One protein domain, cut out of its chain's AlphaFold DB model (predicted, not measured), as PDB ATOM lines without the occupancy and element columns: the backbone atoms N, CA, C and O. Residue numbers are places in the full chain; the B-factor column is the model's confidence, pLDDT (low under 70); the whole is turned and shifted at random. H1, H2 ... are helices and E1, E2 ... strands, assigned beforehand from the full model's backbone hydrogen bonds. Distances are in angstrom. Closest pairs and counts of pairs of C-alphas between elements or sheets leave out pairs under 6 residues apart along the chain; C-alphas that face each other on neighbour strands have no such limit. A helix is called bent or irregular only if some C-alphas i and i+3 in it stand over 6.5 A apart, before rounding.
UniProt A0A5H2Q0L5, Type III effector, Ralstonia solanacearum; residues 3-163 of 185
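This is residues 3 to 163 of the 185 residues of the protein "Type III effector" of Ralstonia solanacearum (UniProt A0A5H2Q0L5). A small sheet of three strands, E3, E1 and E6, makes the core, with helices H3 and H4 side by side over one face of it. At one end of the long axis stands a second sheet, a long, bent hairpin of E4 and E5 with short E7 along E5, and at the other end lie H1 and H2. The printed part has 161 residues, with E1 E2 E3 H1 E4 E5 E6 H2 E7 H3 H4 along the chain; under half of the residues are in these named elements, and the class is mixed, helices and strands. Both sheets, in the orders E3 E1 E6 and E4 E5 E7, are antiparallel. The whole is compact, with a radius of gyration of the C-alphas of 15.5 A and spans of 47 by 38 by 28 A.

E1, residues 3 to 6, is the inner strand between E3, residues 21 to 25, and E6, residues 94 to 97. N 6 and O 21 are 2.8 A apart, and N 3 and O 96 are 2.9 A apart, both within hydrogen-bond range. E2, residues 16 to 18, pairs with no named strand and runs on into E3 at 42 degrees. H3, residues 131 to 143, and H4, residues 155 to 161, are on the same face of this sheet, in two layers, helices on one face of a sheet. H3 runs along E3 at 3 degrees on the local plane, which is fitted to 6 C-alphas; its height over the sheet is 8.1 A. H4 is over E1 at a height of 8.0 A, only just slantwise at 31 degrees on the local plane. H3, with residues 131 to 136 alone, touches H4 at a steep tilt of 39 degrees, the same way; the closest C-alphas, of Val 132 and Pro 155, are 5.8 A apart. H2, residues 103 to 112, touches H3 at residues 142 to 143 alone, opposite ways at 37 degrees, only just steep; the closest C-alphas, of Arg 108 and Leu 142, are 5.8 A apart. H1, residues 28 to 33, is near H2, with 5 pairs of C-alphas within 10 A. E4, residues 55 to 62, and E5, residues 68 to 77, form a hairpin, with N 73 and O 57 at 2.8 A. E7, residues 120 to 122, is antiparallel to E5, with N 121 and O 76 at 2.8 A. In H1, H2, H3 and H4 every O i to N i+4 pair is within hydrogen-bond range.

E1 begins at C-alpha 3 (-26.049, -11.855, 0.055) and is 10.3 A long; E2 is 5.7 A, E3 12.2 A and H1 8.6 A. E4 is 21.9 A and E5 27.5 A, with a bend of 55 degrees at residue 71. E6 is 9.7 A, H2 14.2 A, E7 6.8 A and H3 17.0 A. H4, 10.2 A, ends at C-alpha 161 (-29.335, -2.972, 5.632).

The two C-alphas farthest apart, of Tyr 13 and Arg 33, are 47.4 A apart. The printed part has no cut. The links H1 to E4, E5 to E6 and H3 to H4 are long. Mean pLDDT of the printed part is 93.0, and no printed residue is under 70.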
ATOM      1  N   THR A   3     -26.019 -11.633  -1.396       97.62
ATOM      2  CA  THR A   3     -26.049 -11.855   0.055       97.62
ATOM      3  C   THR A   3     -27.189 -12.812   0.373       97.62
ATOM      4  O   THR A   3     -28.336 -12.571  -0.010       97.62
ATOM      5  N   VAL A   4     -26.886 -13.891   1.093       97.81
ATOM      6  CA  VAL A   4     -27.879 -14.881   1.524       97.81
ATOM      7  C   VAL A   4     -27.841 -14.987   3.038       97.81
ATOM      8  O   VAL A   4     -26.781 -15.235   3.609       97.81
ATOM      9  N   ALA A   5     -28.993 -14.807   3.690       97.44
ATOM     10  CA  ALA A   5     -29.102 -14.872   5.146       97.44
ATOM     11  C   ALA A   5     -30.169 -15.873   5.601       97.44
ATOM     12  O   ALA A   5     -31.362 -15.703   5.335       97.44
ATOM     13  N   SER A   6     -29.748 -16.891   6.349       95.38
ATOM     14  CA  SER A   6     -30.621 -17.770   7.129       95.38
ATOM     15  C   SER A   6     -30.995 -17.090   8.451       95.38
ATOM     16  O   SER A   6     -30.103 -16.567   9.133       95.38
ATOM     17  N   PRO A   7     -32.286 -17.069   8.833       93.62
ATOM     18  CA  PRO A   7     -32.723 -16.320   9.996       93.62
ATOM     19  C   PRO A   7     -32.236 -16.960  11.295       93.62
ATOM     20  O   PRO A   7     -32.278 -18.177  11.455       93.62
ATOM     21  N   THR A   8     -31.889 -16.126  12.275       90.75
ATOM     22  CA  THR A   8     -31.816 -16.581  13.671       90.75
ATOM     23  C   THR A   8     -33.223 -16.890  14.168       90.75
ATOM     24  O   THR A   8     -34.105 -16.032  14.089       90.75
ATOM     25  N   ARG A   9     -33.444 -18.102  14.685       89.44
ATOM     26  CA  ARG A   9     -34.749 -18.536  15.198       89.44
ATOM     27  C   ARG A   9     -34.787 -18.454  16.712       89.44
ATOM     28  O   ARG A   9     -33.812 -18.773  17.389       89.44
ATOM     29  N   PHE A  10     -35.948 -18.068  17.225       87.00
ATOM     30  CA  PHE A  10     -36.200 -17.898  18.649       87.00
ATOM     31  C   PHE A  10     -37.381 -18.770  19.088       87.00
ATOM     32  O   PHE A  10     -38.276 -19.037  18.286       87.00
ATOM     33  N   ASP A  11     -37.375 -19.237  20.338       86.81
ATOM     34  CA  ASP A  11     -38.557 -19.839  20.967       86.81
ATOM     35  C   ASP A  11     -39.540 -18.774  21.492       86.81
ATOM     36  O   ASP A  11     -39.297 -17.568  21.406       86.81
ATOM     37  N   GLU A  12     -40.665 -19.223  22.057       85.38
ATOM     38  CA  GLU A  12     -41.687 -18.352  22.662       85.38
ATOM     39  C   GLU A  12     -41.169 -17.517  23.849       85.38
ATOM     40  O   GLU A  12     -41.786 -16.520  24.219       85.38
ATOM     41  N   TYR A  13     -40.020 -17.893  24.422       81.44
ATOM     42  CA  TYR A  13     -39.357 -17.197  25.524       81.44
ATOM     43  C   TYR A  13     -38.230 -16.271  25.043       81.44
ATOM     44  O   TYR A  13     -37.506 -15.711  25.869       81.44
ATOM     45  N   GLY A  14     -38.057 -16.110  23.725       76.38
ATOM     46  CA  GLY A  14     -37.038 -15.246  23.132       76.38
ATOM     47  C   GLY A  14     -35.618 -15.815  23.173       76.38
ATOM     48  O   GLY A  14     -34.659 -15.072  22.975       76.38
ATOM     49  N   ARG A  15     -35.448 -17.119  23.422       78.06
ATOM     50  CA  ARG A  15     -34.135 -17.780  23.401       78.06
ATOM     51  C   ARG A  15     -33.802 -18.242  21.995       78.06
ATOM     52  O   ARG A  15     -34.660 -18.785  21.305       78.06
ATOM     53  N   VAL A  16     -32.543 -18.088  21.590       80.62
ATOM     54  CA  VAL A  16     -32.062 -18.591  20.296       80.62
ATOM     55  C   VAL A  16     -32.140 -20.118  20.279       80.62
ATOM     56  O   VAL A  16     -31.495 -20.787  21.087       80.62
ATOM     57  N   THR A  17     -32.923 -20.664  19.350       84.44
ATOM     58  CA  THR A  17     -33.054 -22.110  19.109       84.44
ATOM     59  C   THR A  17     -32.217 -22.578  17.929       84.44
ATOM     60  O   THR A  17     -31.771 -23.723  17.918       84.44
ATOM     61  N   ASP A  18     -31.971 -21.684  16.972       85.56
ATOM     62  CA  ASP A  18     -31.129 -21.925  15.805       85.56
ATOM     63  C   ASP A  18     -30.359 -20.637  15.469       85.56
ATOM     64  O   ASP A  18     -30.997 -19.606  15.208       85.56
ATOM     65  N   PRO A  19     -29.014 -20.631  15.541       86.38
ATOM     66  CA  PRO A  19     -28.233 -19.461  15.168       86.38
ATOM     67  C   PRO A  19     -28.368 -19.199  13.665       86.38
ATOM     68  O   PRO A  19     -28.202 -20.100  12.848       86.38
ATOM     69  N   GLY A  20     -28.638 -17.949  13.294       91.62
ATOM     70  CA  GLY A  20     -28.670 -17.574  11.885       91.62
ATOM     71  C   GLY A  20     -27.278 -17.604  11.252       91.62
ATOM     72  O   GLY A  20     -26.252 -17.625  11.937       91.62
ATOM     73  N   HIS A  21     -27.248 -17.518   9.925       95.19
ATOM     74  CA  HIS A  21     -26.011 -17.419   9.157       95.19
ATOM     75  C   HIS A  21     -26.181 -16.433   8.005       95.19
ATOM     76  O   HIS A  21     -27.272 -16.333   7.448       95.19
ATOM     77  N   ILE A  22     -25.122 -15.712   7.648       97.62
ATOM     78  CA  ILE A  22     -25.082 -14.815   6.490       97.62
ATOM     79  C   ILE A  22     -23.760 -15.013   5.763       97.62
ATOM     80  O   ILE A  22     -22.723 -15.171   6.409       97.62
ATOM     81  N   GLN A  23     -23.818 -15.030   4.435       97.38
ATOM     82  CA  GLN A  23     -22.642 -15.155   3.584       97.38
ATOM     83  C   GLN A  23     -22.890 -14.571   2.195       97.38
ATOM     84  O   GLN A  23     -24.036 -14.376   1.767       97.38
ATOM     85  N   PHE A  24     -21.801 -14.326   1.474       97.81
ATOM     86  CA  PHE A  24     -21.824 -14.064   0.043       97.81
ATOM     87  C   PHE A  24     -21.960 -15.384  -0.714       97.81
ATOM     88  O   PHE A  24     -21.313 -16.362  -0.350       97.81
ATOM     89  N   GLN A  25     -22.786 -15.432  -1.757       97.94
ATOM     90  CA  GLN A  25     -22.906 -16.578  -2.656       97.94
ATOM     91  C   GLN A  25     -22.752 -16.148  -4.108       97.94
ATOM     92  O   GLN A  25     -23.422 -15.227  -4.581       97.94
ATOM     93  N   THR A  26     -21.871 -16.840  -4.819       97.25
ATOM     94  CA  THR A  26     -21.607 -16.589  -6.234       97.25
ATOM     95  C   THR A  26     -22.661 -17.278  -7.096       97.25
ATOM     96  O   THR A  26     -23.276 -18.278  -6.709       97.25
ATOM     97  N   SER A  27     -22.889 -16.744  -8.285       95.56
ATOM     98  CA  SER A  27     -23.713 -17.384  -9.310       95.56
ATOM     99  C   SER A  27     -22.913 -18.420 -10.109       95.56
ATOM    100  O   SER A  27     -21.679 -18.415 -10.121       95.56
ATOM    101  N   GLU A  28     -23.609 -19.316 -10.812       95.50
ATOM    102  CA  GLU A  28     -22.957 -20.245 -11.744       95.50
ATOM    103  C   GLU A  28     -22.241 -19.508 -12.888       95.50
ATOM    104  O   GLU A  28     -21.165 -19.944 -13.298       95.50
ATOM    105  N   SER A  29     -22.785 -18.380 -13.372       94.75
ATOM    106  CA  SER A  29     -22.148 -17.568 -14.421       94.75
ATOM    107  C   SER A  29     -20.828 -16.963 -13.944       94.75
ATOM    108  O   SER A  29     -19.827 -17.051 -14.656       94.75
ATOM    109  N   GLU A  30     -20.784 -16.428 -12.720       96.19
ATOM    110  CA  GLU A  30     -19.548 -15.918 -12.115       96.19
ATOM    111  C   GLU A  30     -18.498 -17.021 -11.980       96.19
ATOM    112  O   GLU A  30     -17.357 -16.832 -12.398       96.19
ATOM    113  N   ARG A  31     -18.875 -18.203 -11.482       96.94
ATOM    114  CA  ARG A  31     -17.935 -19.330 -11.357       96.94
ATOM    115  C   ARG A  31     -17.466 -19.880 -12.703       96.94
ATOM    116  O   ARG A  31     -16.337 -20.353 -12.805       96.94
ATOM    117  N   ALA A  32     -18.300 -19.812 -13.741       97.12
ATOM    118  CA  ALA A  32     -17.895 -20.173 -15.097       97.12
ATOM    119  C   ALA A  32     -16.891 -19.163 -15.681       97.12
ATOM    120  O   ALA A  32     -15.955 -19.560 -16.377       97.12
ATOM    121  N   ARG A  33     -17.064 -17.870 -15.382       96.94
ATOM    122  CA  ARG A  33     -16.160 -16.794 -15.813       96.94
ATOM    123  C   ARG A  33     -14.841 -16.783 -15.036       96.94
ATOM    124  O   ARG A  33     -13.805 -16.486 -15.626       96.94
ATOM    125  N   PHE A  34     -14.870 -17.137 -13.752       96.94
ATOM    126  CA  PHE A  34     -13.713 -17.140 -12.853       96.94
ATOM    127  C   PHE A  34     -13.457 -18.548 -12.281       96.94
ATOM    128  O   PHE A  34     -13.885 -18.860 -11.164       96.94
ATOM    129  N   PRO A  35     -12.752 -19.424 -13.026       95.94
ATOM    130  CA  PRO A  35     -12.468 -20.782 -12.572       95.94
ATOM    131  C   PRO A  35     -11.736 -20.807 -11.226       95.94
ATOM    132  O   PRO A  35     -10.711 -20.150 -11.047       95.94
ATOM    133  N   GLY A  36     -12.245 -21.608 -10.288       95.38
ATOM    134  CA  GLY A  36     -11.694 -21.735  -8.936       95.38
ATOM    135  C   GLY A  36     -12.301 -20.780  -7.904       95.38
ATOM    136  O   GLY A  36     -11.901 -20.836  -6.746       95.38
ATOM    137  N   MET A  37     -13.254 -19.929  -8.289       97.44
ATOM    138  CA  MET A  37     -14.061 -19.139  -7.357       97.44
ATOM    139  C   MET A  37     -14.997 -20.040  -6.533       97.44
ATOM    140  O   MET A  37     -15.712 -20.875  -7.097       97.44
ATOM    141  N   SER A  38     -15.011 -19.869  -5.208       97.62
ATOM    142  CA  SER A  38     -15.896 -20.627  -4.312       97.62
ATOM    143  C   SER A  38     -17.382 -20.291  -4.511       97.62
ATOM    144  O   SER A  38     -17.745 -19.196  -4.948       97.62
ATOM    145  N   GLU A  39     -18.266 -21.231  -4.162       97.75
ATOM    146  CA  GLU A  39     -19.726 -21.033  -4.216       97.75
ATOM    147  C   GLU A  39     -20.238 -20.056  -3.157       97.75
ATOM    148  O   GLU A  39     -21.200 -19.326  -3.396       97.75
ATOM    149  N   ALA A  40     -19.588 -20.044  -1.996       97.62
ATOM    150  CA  ALA A  40     -19.913 -19.180  -0.880       97.62
ATOM    151  C   ALA A  40     -18.643 -18.594  -0.267       97.62
ATOM    152  O   ALA A  40     -17.579 -19.209  -0.332       97.62
ATOM    153  N   LEU A  41     -18.759 -17.418   0.335       97.69
ATOM    154  CA  LEU A  41     -17.723 -16.805   1.154       97.69
ATOM    155  C   LEU A  41     -18.392 -16.268   2.411       97.69
ATOM    156  O   LEU A  41     -19.153 -15.297   2.365       97.69
ATOM    157  N   GLY A  42     -18.134 -16.945   3.523       96.38
ATOM    158  CA  GLY A  42     -18.685 -16.635   4.826       96.38
ATOM    159  C   GLY A  42     -17.616 -16.699   5.908       96.38
ATOM    160  O   GLY A  42     -16.410 -16.640   5.658       96.38
ATOM    161  N   HIS A  43     -18.087 -16.764   7.148       97.00
ATOM    162  CA  HIS A  43     -17.227 -16.930   8.310       97.00
ATOM    163  C   HIS A  43     -17.877 -17.892   9.285       97.00
ATOM    164  O   HIS A  43     -18.870 -17.567   9.947       97.00
ATOM    165  N   SER A  44     -17.285 -19.077   9.370       95.00
ATOM    166  CA  SER A  44     -17.795 -20.200  10.142       95.00
ATOM    167  C   SER A  44     -16.721 -20.770  11.058       95.00
ATOM    168  O   SER A  44     -15.517 -20.680  10.808       95.00
ATOM    169  N   ARG A  45     -17.152 -21.409  12.146       95.38
ATOM    170  CA  ARG A  45     -16.240 -22.147  13.024       95.38
ATOM    171  C   ARG A  45     -15.755 -23.417  12.334       95.38
ATOM    172  O   ARG A  45     -16.545 -24.120  11.711       95.38
ATOM    173  N   LEU A  46     -14.507 -23.800  12.584       93.81
ATOM    174  CA  LEU A  46     -14.040 -25.152  12.308       93.81
ATOM    175  C   LEU A  46     -14.823 -26.160  13.159       93.81
ATOM    176  O   LEU A  46     -14.880 -26.074  14.392       93.81
ATOM    177  N   THR A  47     -15.446 -27.119  12.482       90.69
ATOM    178  CA  THR A  47     -16.216 -28.203  13.097       90.69
ATOM    179  C   THR A  47     -15.855 -29.542  12.453       90.69
ATOM    180  O   THR A  47     -15.202 -29.576  11.414       90.69
ATOM    181  N   GLY A  48     -16.250 -30.653  13.081       88.56
ATOM    182  CA  GLY A  48     -16.039 -32.003  12.549       88.56
ATOM    183  C   GLY A  48     -14.962 -32.817  13.280       88.56
ATOM    184  O   GLY A  48     -14.412 -32.367  14.294       88.56
ATOM    185  N   PRO A  49     -14.689 -34.050  12.818       89.06
ATOM    186  CA  PRO A  49     -13.729 -34.954  13.449       89.06
ATOM    187  C   PRO A  49     -12.333 -34.329  13.563       89.06
ATOM    188  O   PRO A  49     -11.806 -33.792  12.596       89.06
ATOM    189  N   GLY A  50     -11.735 -34.392  14.754       88.50
ATOM    190  CA  GLY A  50     -10.400 -33.836  15.013       88.50
ATOM    191  C   GLY A  50     -10.345 -32.313  15.202       88.50
ATOM    192  O   GLY A  50      -9.279 -31.795  15.526       88.50
ATOM    193  N   SER A  51     -11.465 -31.594  15.055       90.25
ATOM    194  CA  SER A  51     -11.509 -30.154  15.343       90.25
ATOM    195  C   SER A  51     -11.292 -29.864  16.839       90.25
ATOM    196  O   SER A  51     -11.738 -30.644  17.693       90.25
ATOM    197  N   PRO A  52     -10.627 -28.746  17.195       92.31
ATOM    198  CA  PRO A  52     -10.499 -28.330  18.585       92.31
ATOM    199  C   PRO A  52     -11.865 -28.176  19.254       92.31
ATOM    200  O   PRO A  52     -12.829 -27.696  18.653       92.31
ATOM    201  N   ARG A  53     -11.950 -28.562  20.531       92.94
ATOM    202  CA  ARG A  53     -13.181 -28.395  21.306       92.94
ATOM    203  C   ARG A  53     -13.521 -26.907  21.394       92.94
ATOM    204  O   ARG A  53     -12.701 -26.118  21.850       92.94
ATOM    205  N   ALA A  54     -14.743 -26.552  21.001       92.62
ATOM    206  CA  ALA A  54     -15.236 -25.190  21.156       92.62
ATOM    207  C   ALA A  54     -15.303 -24.805  22.641       92.62
ATOM    208  O   ALA A  54     -15.773 -25.588  23.479       92.62
ATOM    209  N   GLU A  55     -14.873 -23.588  22.948       94.88
ATOM    210  CA  GLU A  55     -15.116 -22.970  24.245       94.88
ATOM    211  C   GLU A  55     -16.576 -22.514  24.301       94.88
ATOM    212  O   GLU A  55     -17.135 -22.029  23.314       94.88
ATOM    213  N   ARG A  56     -17.204 -22.725  25.458       93.50
ATOM    214  CA  ARG A  56     -18.599 -22.374  25.726       93.50
ATOM    215  C   ARG A  56     -18.630 -21.371  26.862       93.50
ATOM    216  O   ARG A  56     -17.974 -21.593  27.877       93.50
ATOM    217  N   PHE A  57     -19.417 -20.322  26.706       92.62
ATOM    218  CA  PHE A  57     -19.527 -19.246  27.682       92.62
ATOM    219  C   PHE A  57     -20.931 -18.646  27.629       92.62
ATOM    220  O   PHE A  57     -21.698 -18.934  26.713       92.62
ATOM    221  N   GLN A  58     -21.305 -17.874  28.645       90.44
ATOM    222  CA  GLN A  58     -22.573 -17.149  28.637       90.44
ATOM    223  C   GLN A  58     -22.365 -15.768  28.036       90.44
ATOM    224  O   GLN A  58     -21.355 -15.123  28.318       90.44
ATOM    225  N   VAL A  59     -23.328 -15.332  27.228       90.44
ATOM    226  CA  VAL A  59     -23.357 -13.986  26.662       90.44
ATOM    227  C   VAL A  59     -24.706 -13.373  26.949       90.44
ATOM    228  O   VAL A  59     -25.741 -13.950  26.619       90.44
ATOM    229  N   GLU A  60     -24.675 -12.179  27.515       89.94
ATOM    230  CA  GLU A  60     -25.847 -11.348  27.716       89.94
ATOM    231  C   GLU A  60     -25.627  -9.966  27.111       89.94
ATOM    232  O   GLU A  60     -24.501  -9.468  27.046       89.94
ATOM    233  N   GLY A  61     -26.707  -9.351  26.647       90.25
ATOM    234  CA  GLY A  61     -26.645  -8.059  25.987       90.25
ATOM    235  C   GLY A  61     -27.993  -7.641  25.426       90.25
ATOM    236  O   GLY A  61     -29.037  -8.164  25.814       90.25
ATOM    237  N   TYR A  62     -27.953  -6.689  24.500       90.00
ATOM    238  CA  TYR A  62     -29.129  -6.189  23.801       90.00
ATOM    239  C   TYR A  62     -28.924  -6.306  22.293       90.00
ATOM    240  O   TYR A  62     -27.834  -6.032  21.791       90.00
ATOM    241  N   LEU A  63     -29.973  -6.727  21.590       89.19
ATOM    242  CA  LEU A  63     -30.055  -6.646  20.134       89.19
ATOM    243  C   LEU A  63     -30.162  -5.170  19.695       89.19
ATOM    244  O   LEU A  63     -30.494  -4.313  20.522       89.19
ATOM    245  N   PRO A  64     -29.938  -4.847  18.406       87.38
ATOM    246  CA  PRO A  64     -30.026  -3.466  17.913       87.38
ATOM    247  C   PRO A  64     -31.387  -2.795  18.150       87.38
ATOM    248  O   PRO A  64     -31.457  -1.583  18.329       87.38
ATOM    249  N   ASP A  65     -32.465  -3.581  18.206       87.25
ATOM    250  CA  ASP A  65     -33.824  -3.111  18.501       87.25
ATOM    251  C   ASP A  65     -34.118  -2.922  20.004       87.25
ATOM    252  O   ASP A  65     -35.243  -2.602  20.389       87.25
ATOM    253  N   GLY A  66     -33.117  -3.116  20.867       89.12
ATOM    254  CA  GLY A  66     -33.222  -2.939  22.313       89.12
ATOM    255  C   GLY A  66     -33.777  -4.145  23.071       89.12
ATOM    256  O   GLY A  66     -33.934  -4.064  24.291       89.12
ATOM    257  N   ARG A  67     -34.059  -5.279  22.416       87.19
ATOM    258  CA  ARG A  67     -34.435  -6.513  23.126       87.19
ATOM    259  C   ARG A  67     -33.238  -7.097  23.875       87.19
ATOM    260  O   ARG A  67     -32.187  -7.326  23.281       87.19
ATOM    261  N   TYR A  68     -33.410  -7.383  25.164       87.31
ATOM    262  CA  TYR A  68     -32.416  -8.118  25.954       87.31
ATOM    263  C   TYR A  68     -32.335  -9.578  25.500       87.31
ATOM    264  O   TYR A  68     -33.360 -10.197  25.209       87.31
ATOM    265  N   PHE A  69     -31.133 -10.146  25.505       85.50
ATOM    266  CA  PHE A  69     -30.919 -11.573  25.296       85.50
ATOM    267  C   PHE A  69     -29.890 -12.133  26.283       85.50
ATOM    268  O   PHE A  69     -29.004 -11.425  26.763       85.50
ATOM    269  N   ASN A  70     -29.995 -13.437  26.541       86.06
ATOM    270  CA  ASN A  70     -28.999 -14.229  27.255       86.06
ATOM    271  C   ASN A  70     -28.916 -15.612  26.600       86.06
ATOM    272  O   ASN A  70     -29.916 -16.337  26.547       86.06
ATOM    273  N   VAL A  71     -27.753 -15.946  26.046       83.94
ATOM    274  CA  VAL A  71     -27.547 -17.163  25.256       83.94
ATOM    275  C   VAL A  71     -26.195 -17.815  25.554       83.94
ATOM    276  O   VAL A  71     -25.208 -17.124  25.819       83.94
ATOM    277  N   PRO A  72     -26.099 -19.153  25.440       87.19
ATOM    278  CA  PRO A  72     -24.812 -19.828  25.436       87.19
ATOM    279  C   PRO A  72     -24.053 -19.499  24.140       87.19
ATOM    280  O   PRO A  72     -24.413 -19.960  23.056       87.19
ATOM    281  N   GLY A  73     -22.976 -18.729  24.261       89.31
ATOM    282  CA  GLY A  73     -22.019 -18.474  23.193       89.31
ATOM    283  C   GLY A  73     -21.074 -19.655  22.981       89.31
ATOM    284  O   GLY A  73     -20.759 -20.416  23.906       89.31
ATOM    285  N   VAL A  74     -20.598 -19.803  21.745       93.25
ATOM    286  CA  VAL A  74     -19.487 -20.702  21.420       93.25
ATOM    287  C   VAL A  74     -18.419 -19.964  20.636       93.25
ATOM    288  O   VAL A  74     -18.747 -19.180  19.742       93.25
ATOM    289  N   ARG A  75     -17.154 -20.259  20.946       95.06
ATOM    290  CA  ARG A  75     -15.987 -19.731  20.233       95.06
ATOM    291  C   ARG A  75     -14.975 -20.812  19.883       95.06
ATOM    292  O   ARG A  75     -14.897 -21.855  20.537       95.06
ATOM    293  N   GLY A  76     -14.202 -20.564  18.835       96.00
ATOM    294  CA  GLY A  76     -13.150 -21.465  18.379       96.00
ATOM    295  C   GLY A  76     -12.437 -20.955  17.127       96.00
ATOM    296  O   GLY A  76     -12.747 -19.861  16.655       96.00
ATOM    297  N   PRO A  77     -11.488 -21.732  16.585       96.69
ATOM    298  CA  PRO A  77     -10.849 -21.401  15.316       96.69
ATOM    299  C   PRO A  77     -11.882 -21.355  14.185       96.69
ATOM    300  O   PRO A  77     -12.834 -22.144  14.176       96.69
ATOM    301  N   ALA A  78     -11.694 -20.428  13.252       96.94
ATOM    302  CA  ALA A  78     -12.509 -20.325  12.048       96.94
ATOM    303  C   ALA A  78     -11.969 -21.220  10.920       96.94
ATOM    304  O   ALA A  78     -10.792 -21.587  10.925       96.94
ATOM    305  N   ILE A  79     -12.837 -21.588   9.977       96.69
ATOM    306  CA  ILE A  79     -12.415 -22.192   8.705       96.69
ATOM    307  C   ILE A  79     -11.884 -21.120   7.752       96.69
ATOM    308  O   ILE A  79     -11.993 -19.923   8.023       96.69
ATOM    309  N   ASN A  80     -11.318 -21.547   6.626       97.12
ATOM    310  CA  ASN A  80     -11.033 -20.617   5.547       97.12
ATOM    311  C   ASN A  80     -12.342 -20.115   4.939       97.12
ATOM    312  O   ASN A  80     -13.268 -20.895   4.721       97.12
ATOM    313  N   ALA A  81     -12.384 -18.829   4.605       95.50
ATOM    314  CA  ALA A  81     -13.450 -18.295   3.776       95.50
ATOM    315  C   ALA A  81     -13.441 -19.047   2.435       95.50
ATOM    316  O   ALA A  81     -12.368 -19.271   1.864       95.50
ATOM    317  N   GLY A  82     -14.605 -19.468   1.947       96.06
ATOM    318  CA  GLY A  82     -14.690 -20.286   0.731       96.06
ATOM    319  C   GLY A  82     -14.959 -21.769   0.973       96.06
ATOM    320  O   GLY A  82     -15.494 -22.427   0.083       96.06
ATOM    321  N   ASP A  83     -14.653 -22.271   2.174       96.38
ATOM    322  CA  ASP A  83     -14.987 -23.638   2.602       96.38
ATOM    323  C   ASP A  83     -16.385 -23.711   3.257       96.38
ATOM    324  O   ASP A  83     -16.806 -24.764   3.744       96.38
ATOM    325  N   ASP A  84     -17.103 -22.584   3.307       94.06
ATOM    326  CA  ASP A  84     -18.436 -22.480   3.889       94.06
ATOM    327  C   ASP A  84     -19.466 -23.296   3.098       94.06
ATOM    328  O   ASP A  84     -19.470 -23.353   1.865       94.06
ATOM    329  N   HIS A  85     -20.400 -23.907   3.822       93.50
ATOM    330  CA  HIS A  85     -21.529 -24.570   3.189       93.50
ATOM    331  C   HIS A  85     -22.490 -23.541   2.593       93.50
ATOM    332  O   HIS A  85     -22.881 -22.567   3.236       93.50
ATOM    333  N   VAL A  86     -22.942 -23.803   1.369       96.31
ATOM    334  CA  VAL A  86     -23.954 -22.984   0.700       96.31
ATOM    335  C   VAL A  86     -25.255 -23.004   1.510       96.31
ATOM    336  O   VAL A  86     -25.786 -24.070   1.831       96.31
ATOM    337  N   ILE A  87     -25.791 -21.822   1.820       95.00
ATOM    338  CA  ILE A  87     -27.134 -21.678   2.372       95.00
ATOM    339  C   ILE A  87     -28.111 -21.924   1.224       95.00
ATOM    340  O   ILE A  87     -28.146 -21.199   0.226       95.00
ATOM    341  N   ASP A  88     -28.938 -22.950   1.385       93.81
ATOM    342  CA  ASP A  88     -30.038 -23.216   0.466       93.81
ATOM    343  C   ASP A  88     -31.065 -22.078   0.551       93.81
ATOM    344  O   ASP A  88     -31.602 -21.768   1.620       93.81
ATOM    345  N   HIS A  89     -31.355 -21.468  -0.599       92.62
ATOM    346  CA  HIS A  89     -32.262 -20.326  -0.717       92.62
ATOM    347  C   HIS A  89     -33.670 -20.624  -0.189       92.62
ATOM    348  O   HIS A  89     -34.359 -19.703   0.238       92.62
ATOM    349  N   ARG A  90     -34.096 -21.894  -0.138       91.19
ATOM    350  CA  ARG A  90     -35.393 -22.305   0.434       91.19
ATOM    351  C   ARG A  90     -35.494 -22.085   1.943       91.19
ATOM    352  O   ARG A  90     -36.603 -22.004   2.466       91.19
ATOM    353  N   TYR A  91     -34.362 -22.024   2.641       88.88
ATOM    354  CA  TYR A  91     -34.299 -21.789   4.087       88.88
ATOM    355  C   TYR A  91     -33.802 -20.382   4.437       88.88
ATOM    356  O   TYR A  91     -33.745 -20.028   5.616       88.88
ATOM    357  N   ALA A  92     -33.463 -19.576   3.430       93.62
ATOM    358  CA  ALA A  92     -33.035 -18.204   3.617       93.62
ATOM    359  C   ALA A  92     -34.225 -17.295   3.964       93.62
ATOM    360  O   ALA A  92     -35.309 -17.394   3.396       93.62
ATOM    361  N   SER A  93     -33.997 -16.369   4.891       95.19
ATOM    362  CA  SER A  93     -34.891 -15.233   5.145       95.19
ATOM    363  C   SER A  93     -34.731 -14.139   4.093       95.19
ATOM    364  O   SER A  93     -35.682 -13.424   3.794       95.19
ATOM    365  N   HIS A  94     -33.526 -14.026   3.533       96.69
ATOM    366  CA  HIS A  94     -33.157 -13.021   2.553       96.69
ATOM    367  C   HIS A  94     -32.235 -13.630   1.502       96.69
ATOM    368  O   HIS A  94     -31.263 -14.309   1.839       96.69
ATOM    369  N   VAL A  95     -32.530 -13.330   0.241       97.00
ATOM    370  CA  VAL A  95     -31.637 -13.524  -0.901       97.00
ATOM    371  C   VAL A  95     -31.620 -12.196  -1.641       97.00
ATOM    372  O   VAL A  95     -32.632 -11.793  -2.214       97.00
ATOM    373  N   ILE A  96     -30.508 -11.477  -1.551       96.75
ATOM    374  CA  ILE A  96     -30.351 -10.150  -2.147       96.75
ATOM    375  C   ILE A  96     -29.326 -10.284  -3.257       96.75
ATOM    376  O   ILE A  96     -28.149 -10.510  -2.993       96.75
ATOM    377  N   ASP A  97     -29.794 -10.186  -4.495       95.62
ATOM    378  CA  ASP A  97     -28.917 -10.147  -5.654       95.62
ATOM    379  C   ASP A  97     -28.291  -8.756  -5.785       95.62
ATOM    380  O   ASP A  97     -28.998  -7.749  -5.855       95.62
ATOM    381  N   HIS A  98     -26.962  -8.720  -5.807       95.50
ATOM    382  CA  HIS A  98     -26.179  -7.500  -5.933       95.50
ATOM    383  C   HIS A  98     -25.653  -7.289  -7.359       95.50
ATOM    384  O   HIS A  98     -25.051  -6.251  -7.615       95.50
ATOM    385  N   GLY A  99     -25.888  -8.225  -8.288       94.19
ATOM    386  CA  GLY A  99     -25.333  -8.204  -9.645       94.19
ATOM    387  C   GLY A  99     -24.013  -8.973  -9.771       94.19
ATOM    388  O   GLY A  99     -23.565  -9.625  -8.828       94.19
ATOM    389  N   GLU A 100     -23.399  -8.942 -10.954       92.56
ATOM    390  CA  GLU A 100     -22.158  -9.676 -11.244       92.56
ATOM    391  C   GLU A 100     -20.909  -8.867 -10.895       92.56
ATOM    392  O   GLU A 100     -20.803  -7.691 -11.239       92.56
ATOM    393  N   MET A 101     -19.938  -9.517 -10.251       94.94
ATOM    394  CA  MET A 101     -18.668  -8.881  -9.897       94.94
ATOM    395  C   MET A 101     -17.865  -8.419 -11.126       94.94
ATOM    396  O   MET A 101     -17.822  -9.084 -12.170       94.94
ATOM    397  N   SER A 102     -17.147  -7.304 -10.968       94.25
ATOM    398  CA  SER A 102     -16.051  -6.924 -11.864       94.25
ATOM    399  C   SER A 102     -14.853  -7.876 -11.716       94.25
ATOM    400  O   SER A 102     -14.751  -8.611 -10.733       94.25
ATOM    401  N   ASP A 103     -13.910  -7.852 -12.666       95.31
ATOM    402  CA  ASP A 103     -12.690  -8.679 -12.584       95.31
ATOM    403  C   ASP A 103     -11.860  -8.356 -11.327       95.31
ATOM    404  O   ASP A 103     -11.315  -9.253 -10.689       95.31
ATOM    405  N   GLU A 104     -11.797  -7.082 -10.931       94.75
ATOM    406  CA  GLU A 104     -11.068  -6.638  -9.736       94.75
ATOM    407  C   GLU A 104     -11.750  -7.101  -8.441       94.75
ATOM    408  O   GLU A 104     -11.084  -7.523  -7.495       94.75
ATOM    409  N   GLN A 105     -13.082  -7.051  -8.386       95.88
ATOM    410  CA  GLN A 105     -13.855  -7.573  -7.253       95.88
ATOM    411  C   GLN A 105     -13.725  -9.097  -7.152       95.88
ATOM    412  O   GLN A 105     -13.492  -9.623  -6.065       95.88
ATOM    413  N   ALA A 106     -13.791  -9.801  -8.285       96.50
ATOM    414  CA  ALA A 106     -13.577 -11.242  -8.351       96.50
ATOM    415  C   ALA A 106     -12.161 -11.631  -7.896       96.50
ATOM    416  O   ALA A 106     -12.005 -12.586  -7.136       96.50
ATOM    417  N   ALA A 107     -11.134 -10.870  -8.290       95.94
ATOM    418  CA  ALA A 107      -9.763 -11.092  -7.836       95.94
ATOM    419  C   ALA A 107      -9.629 -10.925  -6.314       95.94
ATOM    420  O   ALA A 107      -9.071 -11.802  -5.657       95.94
ATOM    421  N   ARG A 108     -10.202  -9.857  -5.737       96.00
ATOM    422  CA  ARG A 108     -10.236  -9.647  -4.277       96.00
ATOM    423  C   ARG A 108     -10.971 -10.777  -3.554       96.00
ATOM    424  O   ARG A 108     -10.480 -11.283  -2.547       96.00
ATOM    425  N   TYR A 109     -12.113 -11.212  -4.087       96.62
ATOM    426  CA  TYR A 109     -12.879 -12.338  -3.551       96.62
ATOM    427  C   TYR A 109     -12.034 -13.618  -3.528       96.62
ATOM    428  O   TYR A 109     -11.912 -14.275  -2.495       96.62
ATOM    429  N   MET A 110     -11.396 -13.947  -4.654       96.81
ATOM    430  CA  MET A 110     -10.551 -15.136  -4.781       96.81
ATOM    431  C   MET A 110      -9.256 -15.046  -3.965       96.81
ATOM    432  O   MET A 110      -8.698 -16.072  -3.603       96.81
ATOM    433  N   GLU A 111      -8.757 -13.852  -3.656       95.75
ATOM    434  CA  GLU A 111      -7.627 -13.685  -2.737       95.75
ATOM    435  C   GLU A 111      -8.052 -13.857  -1.269       95.75
ATOM    436  O   GLU A 111      -7.267 -14.272  -0.414       95.75
ATOM    437  N   GLN A 112      -9.291 -13.490  -0.936       95.81
ATOM    438  CA  GLN A 112      -9.841 -13.715   0.397       95.81
ATOM    439  C   GLN A 112     -10.156 -15.197   0.630       95.81
ATOM    440  O   GLN A 112      -9.975 -15.684   1.749       95.81
ATOM    441  N   GLN A 113     -10.598 -15.916  -0.404       95.06
ATOM    442  CA  GLN A 113     -10.862 -17.347  -0.293       95.06
ATOM    443  C   GLN A 113      -9.568 -18.114   0.063       95.06
ATOM    444  O   GLN A 113      -8.472 -17.766  -0.374       95.06
ATOM    445  N   GLY A 114      -9.667 -19.163   0.881       93.12
ATOM    446  CA  GLY A 114      -8.507 -19.960   1.312       93.12
ATOM    447  C   GLY A 114      -7.765 -19.428   2.547       93.12
ATOM    448  O   GLY A 114      -6.794 -20.044   2.984       93.12
ATOM    449  N   ARG A 115      -8.247 -18.338   3.157       95.31
ATOM    450  CA  ARG A 115      -7.848 -17.890   4.502       95.31
ATOM    451  C   ARG A 115      -9.070 -17.484   5.329       95.31
ATOM    452  O   ARG A 115     -10.076 -17.068   4.754       95.31
ATOM    453  N   PRO A 116      -9.029 -17.583   6.667       96.00
ATOM    454  CA  PRO A 116     -10.130 -17.107   7.501       96.00
ATOM    455  C   PRO A 116     -10.331 -15.591   7.350       96.00
ATOM    456  O   PRO A 116      -9.342 -14.859   7.264       96.00
ATOM    457  N   ILE A 117     -11.582 -15.108   7.362       96.50
ATOM    458  CA  ILE A 117     -11.864 -13.655   7.412       96.50
ATOM    459  C   ILE A 117     -11.346 -13.084   8.734       96.50
ATOM    460  O   ILE A 117     -10.595 -12.111   8.758       96.50
ATOM    461  N   PHE A 118     -11.684 -13.758   9.835       96.69
ATOM    462  CA  PHE A 118     -11.063 -13.553  11.138       96.69
ATOM    463  C   PHE A 118     -10.434 -14.860  11.635       96.69
ATOM    464  O   PHE A 118     -10.964 -15.931  11.348       96.69
ATOM    465  N   PRO A 119      -9.346 -14.821  12.427       95.50
ATOM    466  CA  PRO A 119      -8.698 -16.044  12.916       95.50
ATOM    467  C   PRO A 119      -9.594 -16.916  13.812       95.50
ATOM    468  O   PRO A 119      -9.433 -18.137  13.869       95.50
ATOM    469  N   SER A 120     -10.534 -16.298  14.530       96.06
ATOM    470  CA  SER A 120     -11.497 -16.983  15.388       96.06
ATOM    471  C   SER A 120     -12.929 -16.667  14.990       96.06
ATOM    472  O   SER A 120     -13.227 -15.596  14.466       96.06
ATOM    473  N   TYR A 121     -13.816 -17.607  15.293       96.12
ATOM    474  CA  TYR A 121     -15.258 -17.456  15.201       96.12
ATOM    475  C   TYR A 121     -15.870 -17.412  16.598       96.12
ATOM    476  O   TYR A 121     -15.471 -18.179  17.481       96.12
ATOM    477  N   GLU A 122     -16.894 -16.582  16.760       94.56
ATOM    478  CA  GLU A 122     -17.738 -16.496  17.946       94.56
ATOM    479  C   GLU A 122     -19.204 -16.310  17.518       94.56
ATOM    480  O   GLU A 122     -19.466 -15.706  16.488       94.56
ATOM    481  N   THR A 123     -20.182 -16.875  18.232       90.62
ATOM    482  CA  THR A 123     -21.580 -16.931  17.737       90.62
ATOM    483  C   THR A 123     -22.400 -15.677  18.037       90.62
ATOM    484  O   THR A 123     -23.206 -15.253  17.214       90.62
ATOM    485  N   SER A 124     -22.221 -15.079  19.210       87.38
ATOM    486  CA  SER A 124     -23.042 -13.975  19.713       87.38
ATOM    487  C   SER A 124     -22.699 -12.612  19.108       87.38
ATOM    488  O   SER A 124     -23.481 -11.675  19.237       87.38
ATOM    489  N   GLY A 125     -21.535 -12.468  18.475       90.38
ATOM    490  CA  GLY A 125     -21.003 -11.183  18.027       90.38
ATOM    491  C   GLY A 125     -20.386 -10.341  19.148       90.38
ATOM    492  O   GLY A 125     -20.087  -9.176  18.904       90.38
ATOM    493  N   TYR A 126     -20.186 -10.899  20.349       91.12
ATOM    494  CA  TYR A 126     -19.568 -10.197  21.481       91.12
ATOM    495  C   TYR A 126     -18.126  -9.782  21.166       91.12
ATOM    496  O   TYR A 126     -17.762  -8.617  21.300       91.12
ATOM    497  N   ASP A 127     -17.343 -10.718  20.626       92.81
ATOM    498  CA  ASP A 127     -15.948 -10.485  20.227       92.81
ATOM    499  C   ASP A 127     -15.831  -9.863  18.824       92.81
ATOM    500  O   ASP A 127     -14.746  -9.837  18.245       92.81
ATOM    501  N   ARG A 128     -16.951  -9.421  18.232       93.81
ATOM    502  CA  ARG A 128     -17.014  -8.883  16.861       93.81
ATOM    503  C   ARG A 128     -16.396  -9.799  15.796       93.81
ATOM    504  O   ARG A 128     -15.892  -9.340  14.778       93.81
ATOM    505  N   SER A 129     -16.443 -11.109  16.036       94.88
ATOM    506  CA  SER A 129     -15.836 -12.143  15.188       94.88
ATOM    507  C   SER A 129     -16.851 -13.195  14.718       94.88
ATOM    508  O   SER A 129     -16.497 -14.345  14.465       94.88
ATOM    509  N   ASN A 130     -18.127 -12.811  14.612       94.75
ATOM    510  CA  ASN A 130     -19.197 -13.667  14.088       94.75
ATOM    511  C   ASN A 130     -19.421 -13.451  12.578       94.75
ATOM    512  O   ASN A 130     -18.790 -12.590  11.961       94.75
ATOM    513  N   CYS A 131     -20.341 -14.221  11.987       95.94
ATOM    514  CA  CYS A 131     -20.668 -14.127  10.559       95.94
ATOM    515  C   CYS A 131     -21.157 -12.733  10.132       95.94
ATOM    516  O   CYS A 131     -20.795 -12.272   9.060       95.94
ATOM    517  N   VAL A 132     -21.899 -12.020  10.981       96.44
ATOM    518  CA  VAL A 132     -22.409 -10.669  10.685       96.44
ATOM    519  C   VAL A 132     -21.272  -9.652  10.567       96.44
ATOM    520  O   VAL A 132     -21.198  -8.910   9.591       96.44
ATOM    521  N   HIS A 133     -20.338  -9.657  11.519       96.31
ATOM    522  CA  HIS A 133     -19.178  -8.761  11.482       96.31
ATOM    523  C   HIS A 133     -18.270  -9.085  10.293       96.31
ATOM    524  O   HIS A 133     -17.800  -8.183   9.603       96.31
ATOM    525  N   ALA A 134     -18.053 -10.374  10.027       96.44
ATOM    526  CA  ALA A 134     -17.224 -10.822   8.917       96.44
ATOM    527  C   ALA A 134     -17.843 -10.481   7.555       96.44
ATOM    528  O   ALA A 134     -17.123 -10.088   6.643       96.44
ATOM    529  N   HIS A 135     -19.169 -10.574   7.428       97.44
ATOM    530  CA  HIS A 135     -19.890 -10.231   6.202       97.44
ATOM    531  C   HIS A 135     -19.853  -8.728   5.919       97.44
ATOM    532  O   HIS A 135     -19.560  -8.326   4.798       97.44
ATOM    533  N   SER A 136     -20.057  -7.891   6.943       96.00
ATOM    534  CA  SER A 136     -19.868  -6.435   6.829       96.00
ATOM    535  C   SER A 136     -18.420  -6.087   6.456       96.00
ATOM    536  O   SER A 136     -18.201  -5.353   5.495       96.00
ATOM    537  N   TYR A 137     -17.428  -6.687   7.131       95.50
ATOM    538  CA  TYR A 137     -16.008  -6.517   6.799       95.50
ATOM    539  C   TYR A 137     -15.692  -6.947   5.356       95.50
ATOM    540  O   TYR A 137     -14.986  -6.241   4.639       95.50
ATOM    541  N   GLY A 138     -16.227  -8.085   4.909       95.19
ATOM    542  CA  GLY A 138     -16.076  -8.565   3.538       95.19
ATOM    543  C   GLY A 138     -16.708  -7.610   2.530       95.19
ATOM    544  O   GLY A 138     -16.059  -7.239   1.560       95.19
ATOM    545  N   GLY A 139     -17.926  -7.132   2.791       94.81
ATOM    546  CA  GLY A 139     -18.610  -6.171   1.928       94.81
ATOM    547  C   GLY A 139     -17.812  -4.884   1.720       94.81
ATOM    548  O   GLY A 139     -17.644  -4.440   0.586       94.81
ATOM    549  N   SER A 140     -17.233  -4.333   2.789       93.12
ATOM    550  CA  SER A 140     -16.391  -3.138   2.694       93.12
ATOM    551  C   SER A 140     -15.066  -3.382   1.965       93.12
ATOM    552  O   SER A 140     -14.651  -2.540   1.178       93.12
ATOM    553  N   ASN A 141     -14.392  -4.517   2.173       91.94
ATOM    554  CA  ASN A 141     -13.084  -4.758   1.541       91.94
ATOM    555  C   ASN A 141     -13.174  -5.266   0.095       91.94
ATOM    556  O   ASN A 141     -12.295  -4.975  -0.717       91.94
ATOM    557  N   LEU A 142     -14.207  -6.047  -0.224       93.62
ATOM    558  CA  LEU A 142     -14.384  -6.655  -1.542       93.62
ATOM    559  C   LEU A 142     -15.124  -5.724  -2.504       93.62
ATOM    560  O   LEU A 142     -14.786  -5.683  -3.687       93.62
ATOM    561  N   PHE A 143     -16.113  -4.982  -1.996       93.50
ATOM    562  CA  PHE A 143     -17.050  -4.200  -2.807       93.50
ATOM    563  C   PHE A 143     -17.108  -2.718  -2.424       93.50
ATOM    564  O   PHE A 143     -17.883  -1.980  -3.021       93.50
ATOM    565  N   GLU A 144     -16.297  -2.271  -1.457       91.12
ATOM    566  CA  GLU A 144     -16.220  -0.862  -1.025       91.12
ATOM    567  C   GLU A 144     -17.555  -0.306  -0.506       91.12
ATOM    568  O   GLU A 144     -17.801   0.901  -0.500       91.12
ATOM    569  N   TRP A 145     -18.426  -1.192  -0.024       92.94
ATOM    570  CA  TRP A 145     -19.692  -0.804   0.575       92.94
ATOM    571  C   TRP A 145     -19.491  -0.221   1.979       92.94
ATOM    572  O   TRP A 145     -18.789  -0.799   2.816       92.94
ATOM    573  N   ASP A 146     -20.166   0.894   2.263       88.94
ATOM    574  CA  ASP A 146     -20.280   1.438   3.618       88.94
ATOM    575  C   ASP A 146     -21.384   0.687   4.367       88.94
ATOM    576  O   ASP A 146     -22.572   0.987   4.242       88.94
ATOM    577  N   ILE A 147     -20.981  -0.354   5.097       88.19
ATOM    578  CA  ILE A 147     -21.887  -1.208   5.859       88.19
ATOM    579  C   ILE A 147     -21.593  -1.020   7.335       88.19
ATOM    580  O   ILE A 147     -20.578  -1.488   7.853       88.19
ATOM    581  N   GLN A 148     -22.532  -0.394   8.029       84.06
ATOM    582  CA  GLN A 148     -22.513  -0.335   9.479       84.06
ATOM    583  C   GLN A 148     -22.969  -1.685  10.048       84.06
ATOM    584  O   GLN A 148     -23.873  -2.329   9.522       84.06
ATOM    585  N   HIS A 149     -22.344  -2.135  11.132       82.88
ATOM    586  CA  HIS A 149     -22.803  -3.312  11.860       82.88
ATOM    587  C   HIS A 149     -22.858  -3.012  13.353       82.88
ATOM    588  O   HIS A 149     -21.935  -2.448  13.945       82.88
ATOM    589  N   HIS A 150     -23.965  -3.403  13.974       88.06
ATOM    590  CA  HIS A 150     -24.140  -3.292  15.412       88.06
ATOM    591  C   HIS A 150     -23.617  -4.548  16.103       88.06
ATOM    592  O   HIS A 150     -23.739  -5.666  15.596       88.06
ATOM    593  N   GLN A 151     -23.077  -4.369  17.306       90.44
ATOM    594  CA  GLN A 151     -22.766  -5.492  18.180       90.44
ATOM    595  C   GLN A 151     -24.046  -6.311  18.415       90.44
ATOM    596  O   GLN A 151     -25.109  -5.741  18.648       90.44
ATOM    597  N   HIS A 152     -23.943  -7.638  18.322       91.56
ATOM    598  CA  HIS A 152     -25.071  -8.578  18.427       91.56
ATOM    599  C   HIS A 152     -26.159  -8.463  17.344       91.56
ATOM    600  O   HIS A 152     -27.212  -9.085  17.489       91.56
ATOM    601  N   ALA A 153     -25.930  -7.719  16.254       91.31
ATOM    602  CA  ALA A 153     -26.855  -7.711  15.123       91.31
ATOM    603  C   ALA A 153     -27.079  -9.127  14.583       91.31
ATOM    604  O   ALA A 153     -26.147  -9.940  14.521       91.31
ATOM    605  N   THR A 154     -28.319  -9.419  14.193       92.81
ATOM    606  CA  THR A 154     -28.650 -10.712  13.601       92.81
ATOM    607  C   THR A 154     -28.344 -10.720  12.096       92.81
ATOM    608  O   THR A 154     -28.311  -9.664  11.460       92.81
ATOM    609  N   PRO A 155     -28.138 -11.903  11.490       94.69
ATOM    610  CA  PRO A 155     -27.980 -12.063  10.043       94.69
ATOM    611  C   PRO A 155     -29.062 -11.367   9.212       94.69
ATOM    612  O   PRO A 155     -28.747 -10.693   8.235       94.69
ATOM    613  N   GLN A 156     -30.328 -11.496   9.611       92.56
ATOM    614  CA  GLN A 156     -31.443 -10.860   8.915       92.56
ATOM    615  C   GLN A 156     -31.413  -9.326   9.018       92.56
ATOM    616  O   GLN A 156     -31.634  -8.672   8.003       92.56
ATOM    617  N   ASP A 157     -31.043  -8.752  10.170       92.31
ATOM    618  CA  ASP A 157     -30.940  -7.289  10.323       92.31
ATOM    619  C   ASP A 157     -29.840  -6.707   9.426       92.31
ATOM    620  O   ASP A 157     -29.984  -5.619   8.866       92.31
ATOM    621  N   LEU A 158     -28.716  -7.422   9.286       94.19
ATOM    622  CA  LEU A 158     -27.651  -7.000   8.378       94.19
ATOM    623  C   LEU A 158     -28.086  -7.141   6.918       94.19
ATOM    624  O   LEU A 158     -27.874  -6.224   6.132       94.19
ATOM    625  N   ALA A 159     -28.726  -8.255   6.552       94.50
ATOM    626  CA  ALA A 159     -29.226  -8.440   5.194       94.50
ATOM    627  C   ALA A 159     -30.198  -7.317   4.798       94.50
ATOM    628  O   ALA A 159     -30.101  -6.782   3.697       94.50
ATOM    629  N   GLU A 160     -31.089  -6.895   5.695       92.19
ATOM    630  CA  GLU A 160     -31.991  -5.770   5.438       92.19
ATOM    631  C   GLU A 160     -31.254  -4.455   5.157       92.19
ATOM    632  O   GLU A 160     -31.631  -3.755   4.217       92.19
ATOM    633  N   GLN A 161     -30.176  -4.153   5.887       90.38
ATOM    634  CA  GLN A 161     -29.335  -2.972   5.632       90.38
ATOM    635  C   GLN A 161     -28.643  -3.019   4.267       90.38
ATOM    636  O   GLN A 161     -28.365  -1.982   3.674       90.38
ATOM    637  N   MET A 162     -28.386  -4.219   3.750       92.00
ATOM    638  CA  MET A 162     -27.750  -4.421   2.449       92.00
ATOM    639  C   MET A 162     -28.740  -4.379   1.279       92.00
ATOM    640  O   MET A 162     -28.334  -4.504   0.120       92.00
ATOM    641  N   ARG A 163     -30.044  -4.210   1.541       91.00
ATOM    642  CA  ARG A 163     -31.043  -4.065   0.478       91.00
ATOM    643  C   ARG A 163     -30.738  -2.817  -0.348       91.00
ATOM    644  O   ARG A 163     -30.739  -1.705   0.164       91.00
TER     645      ARG A 163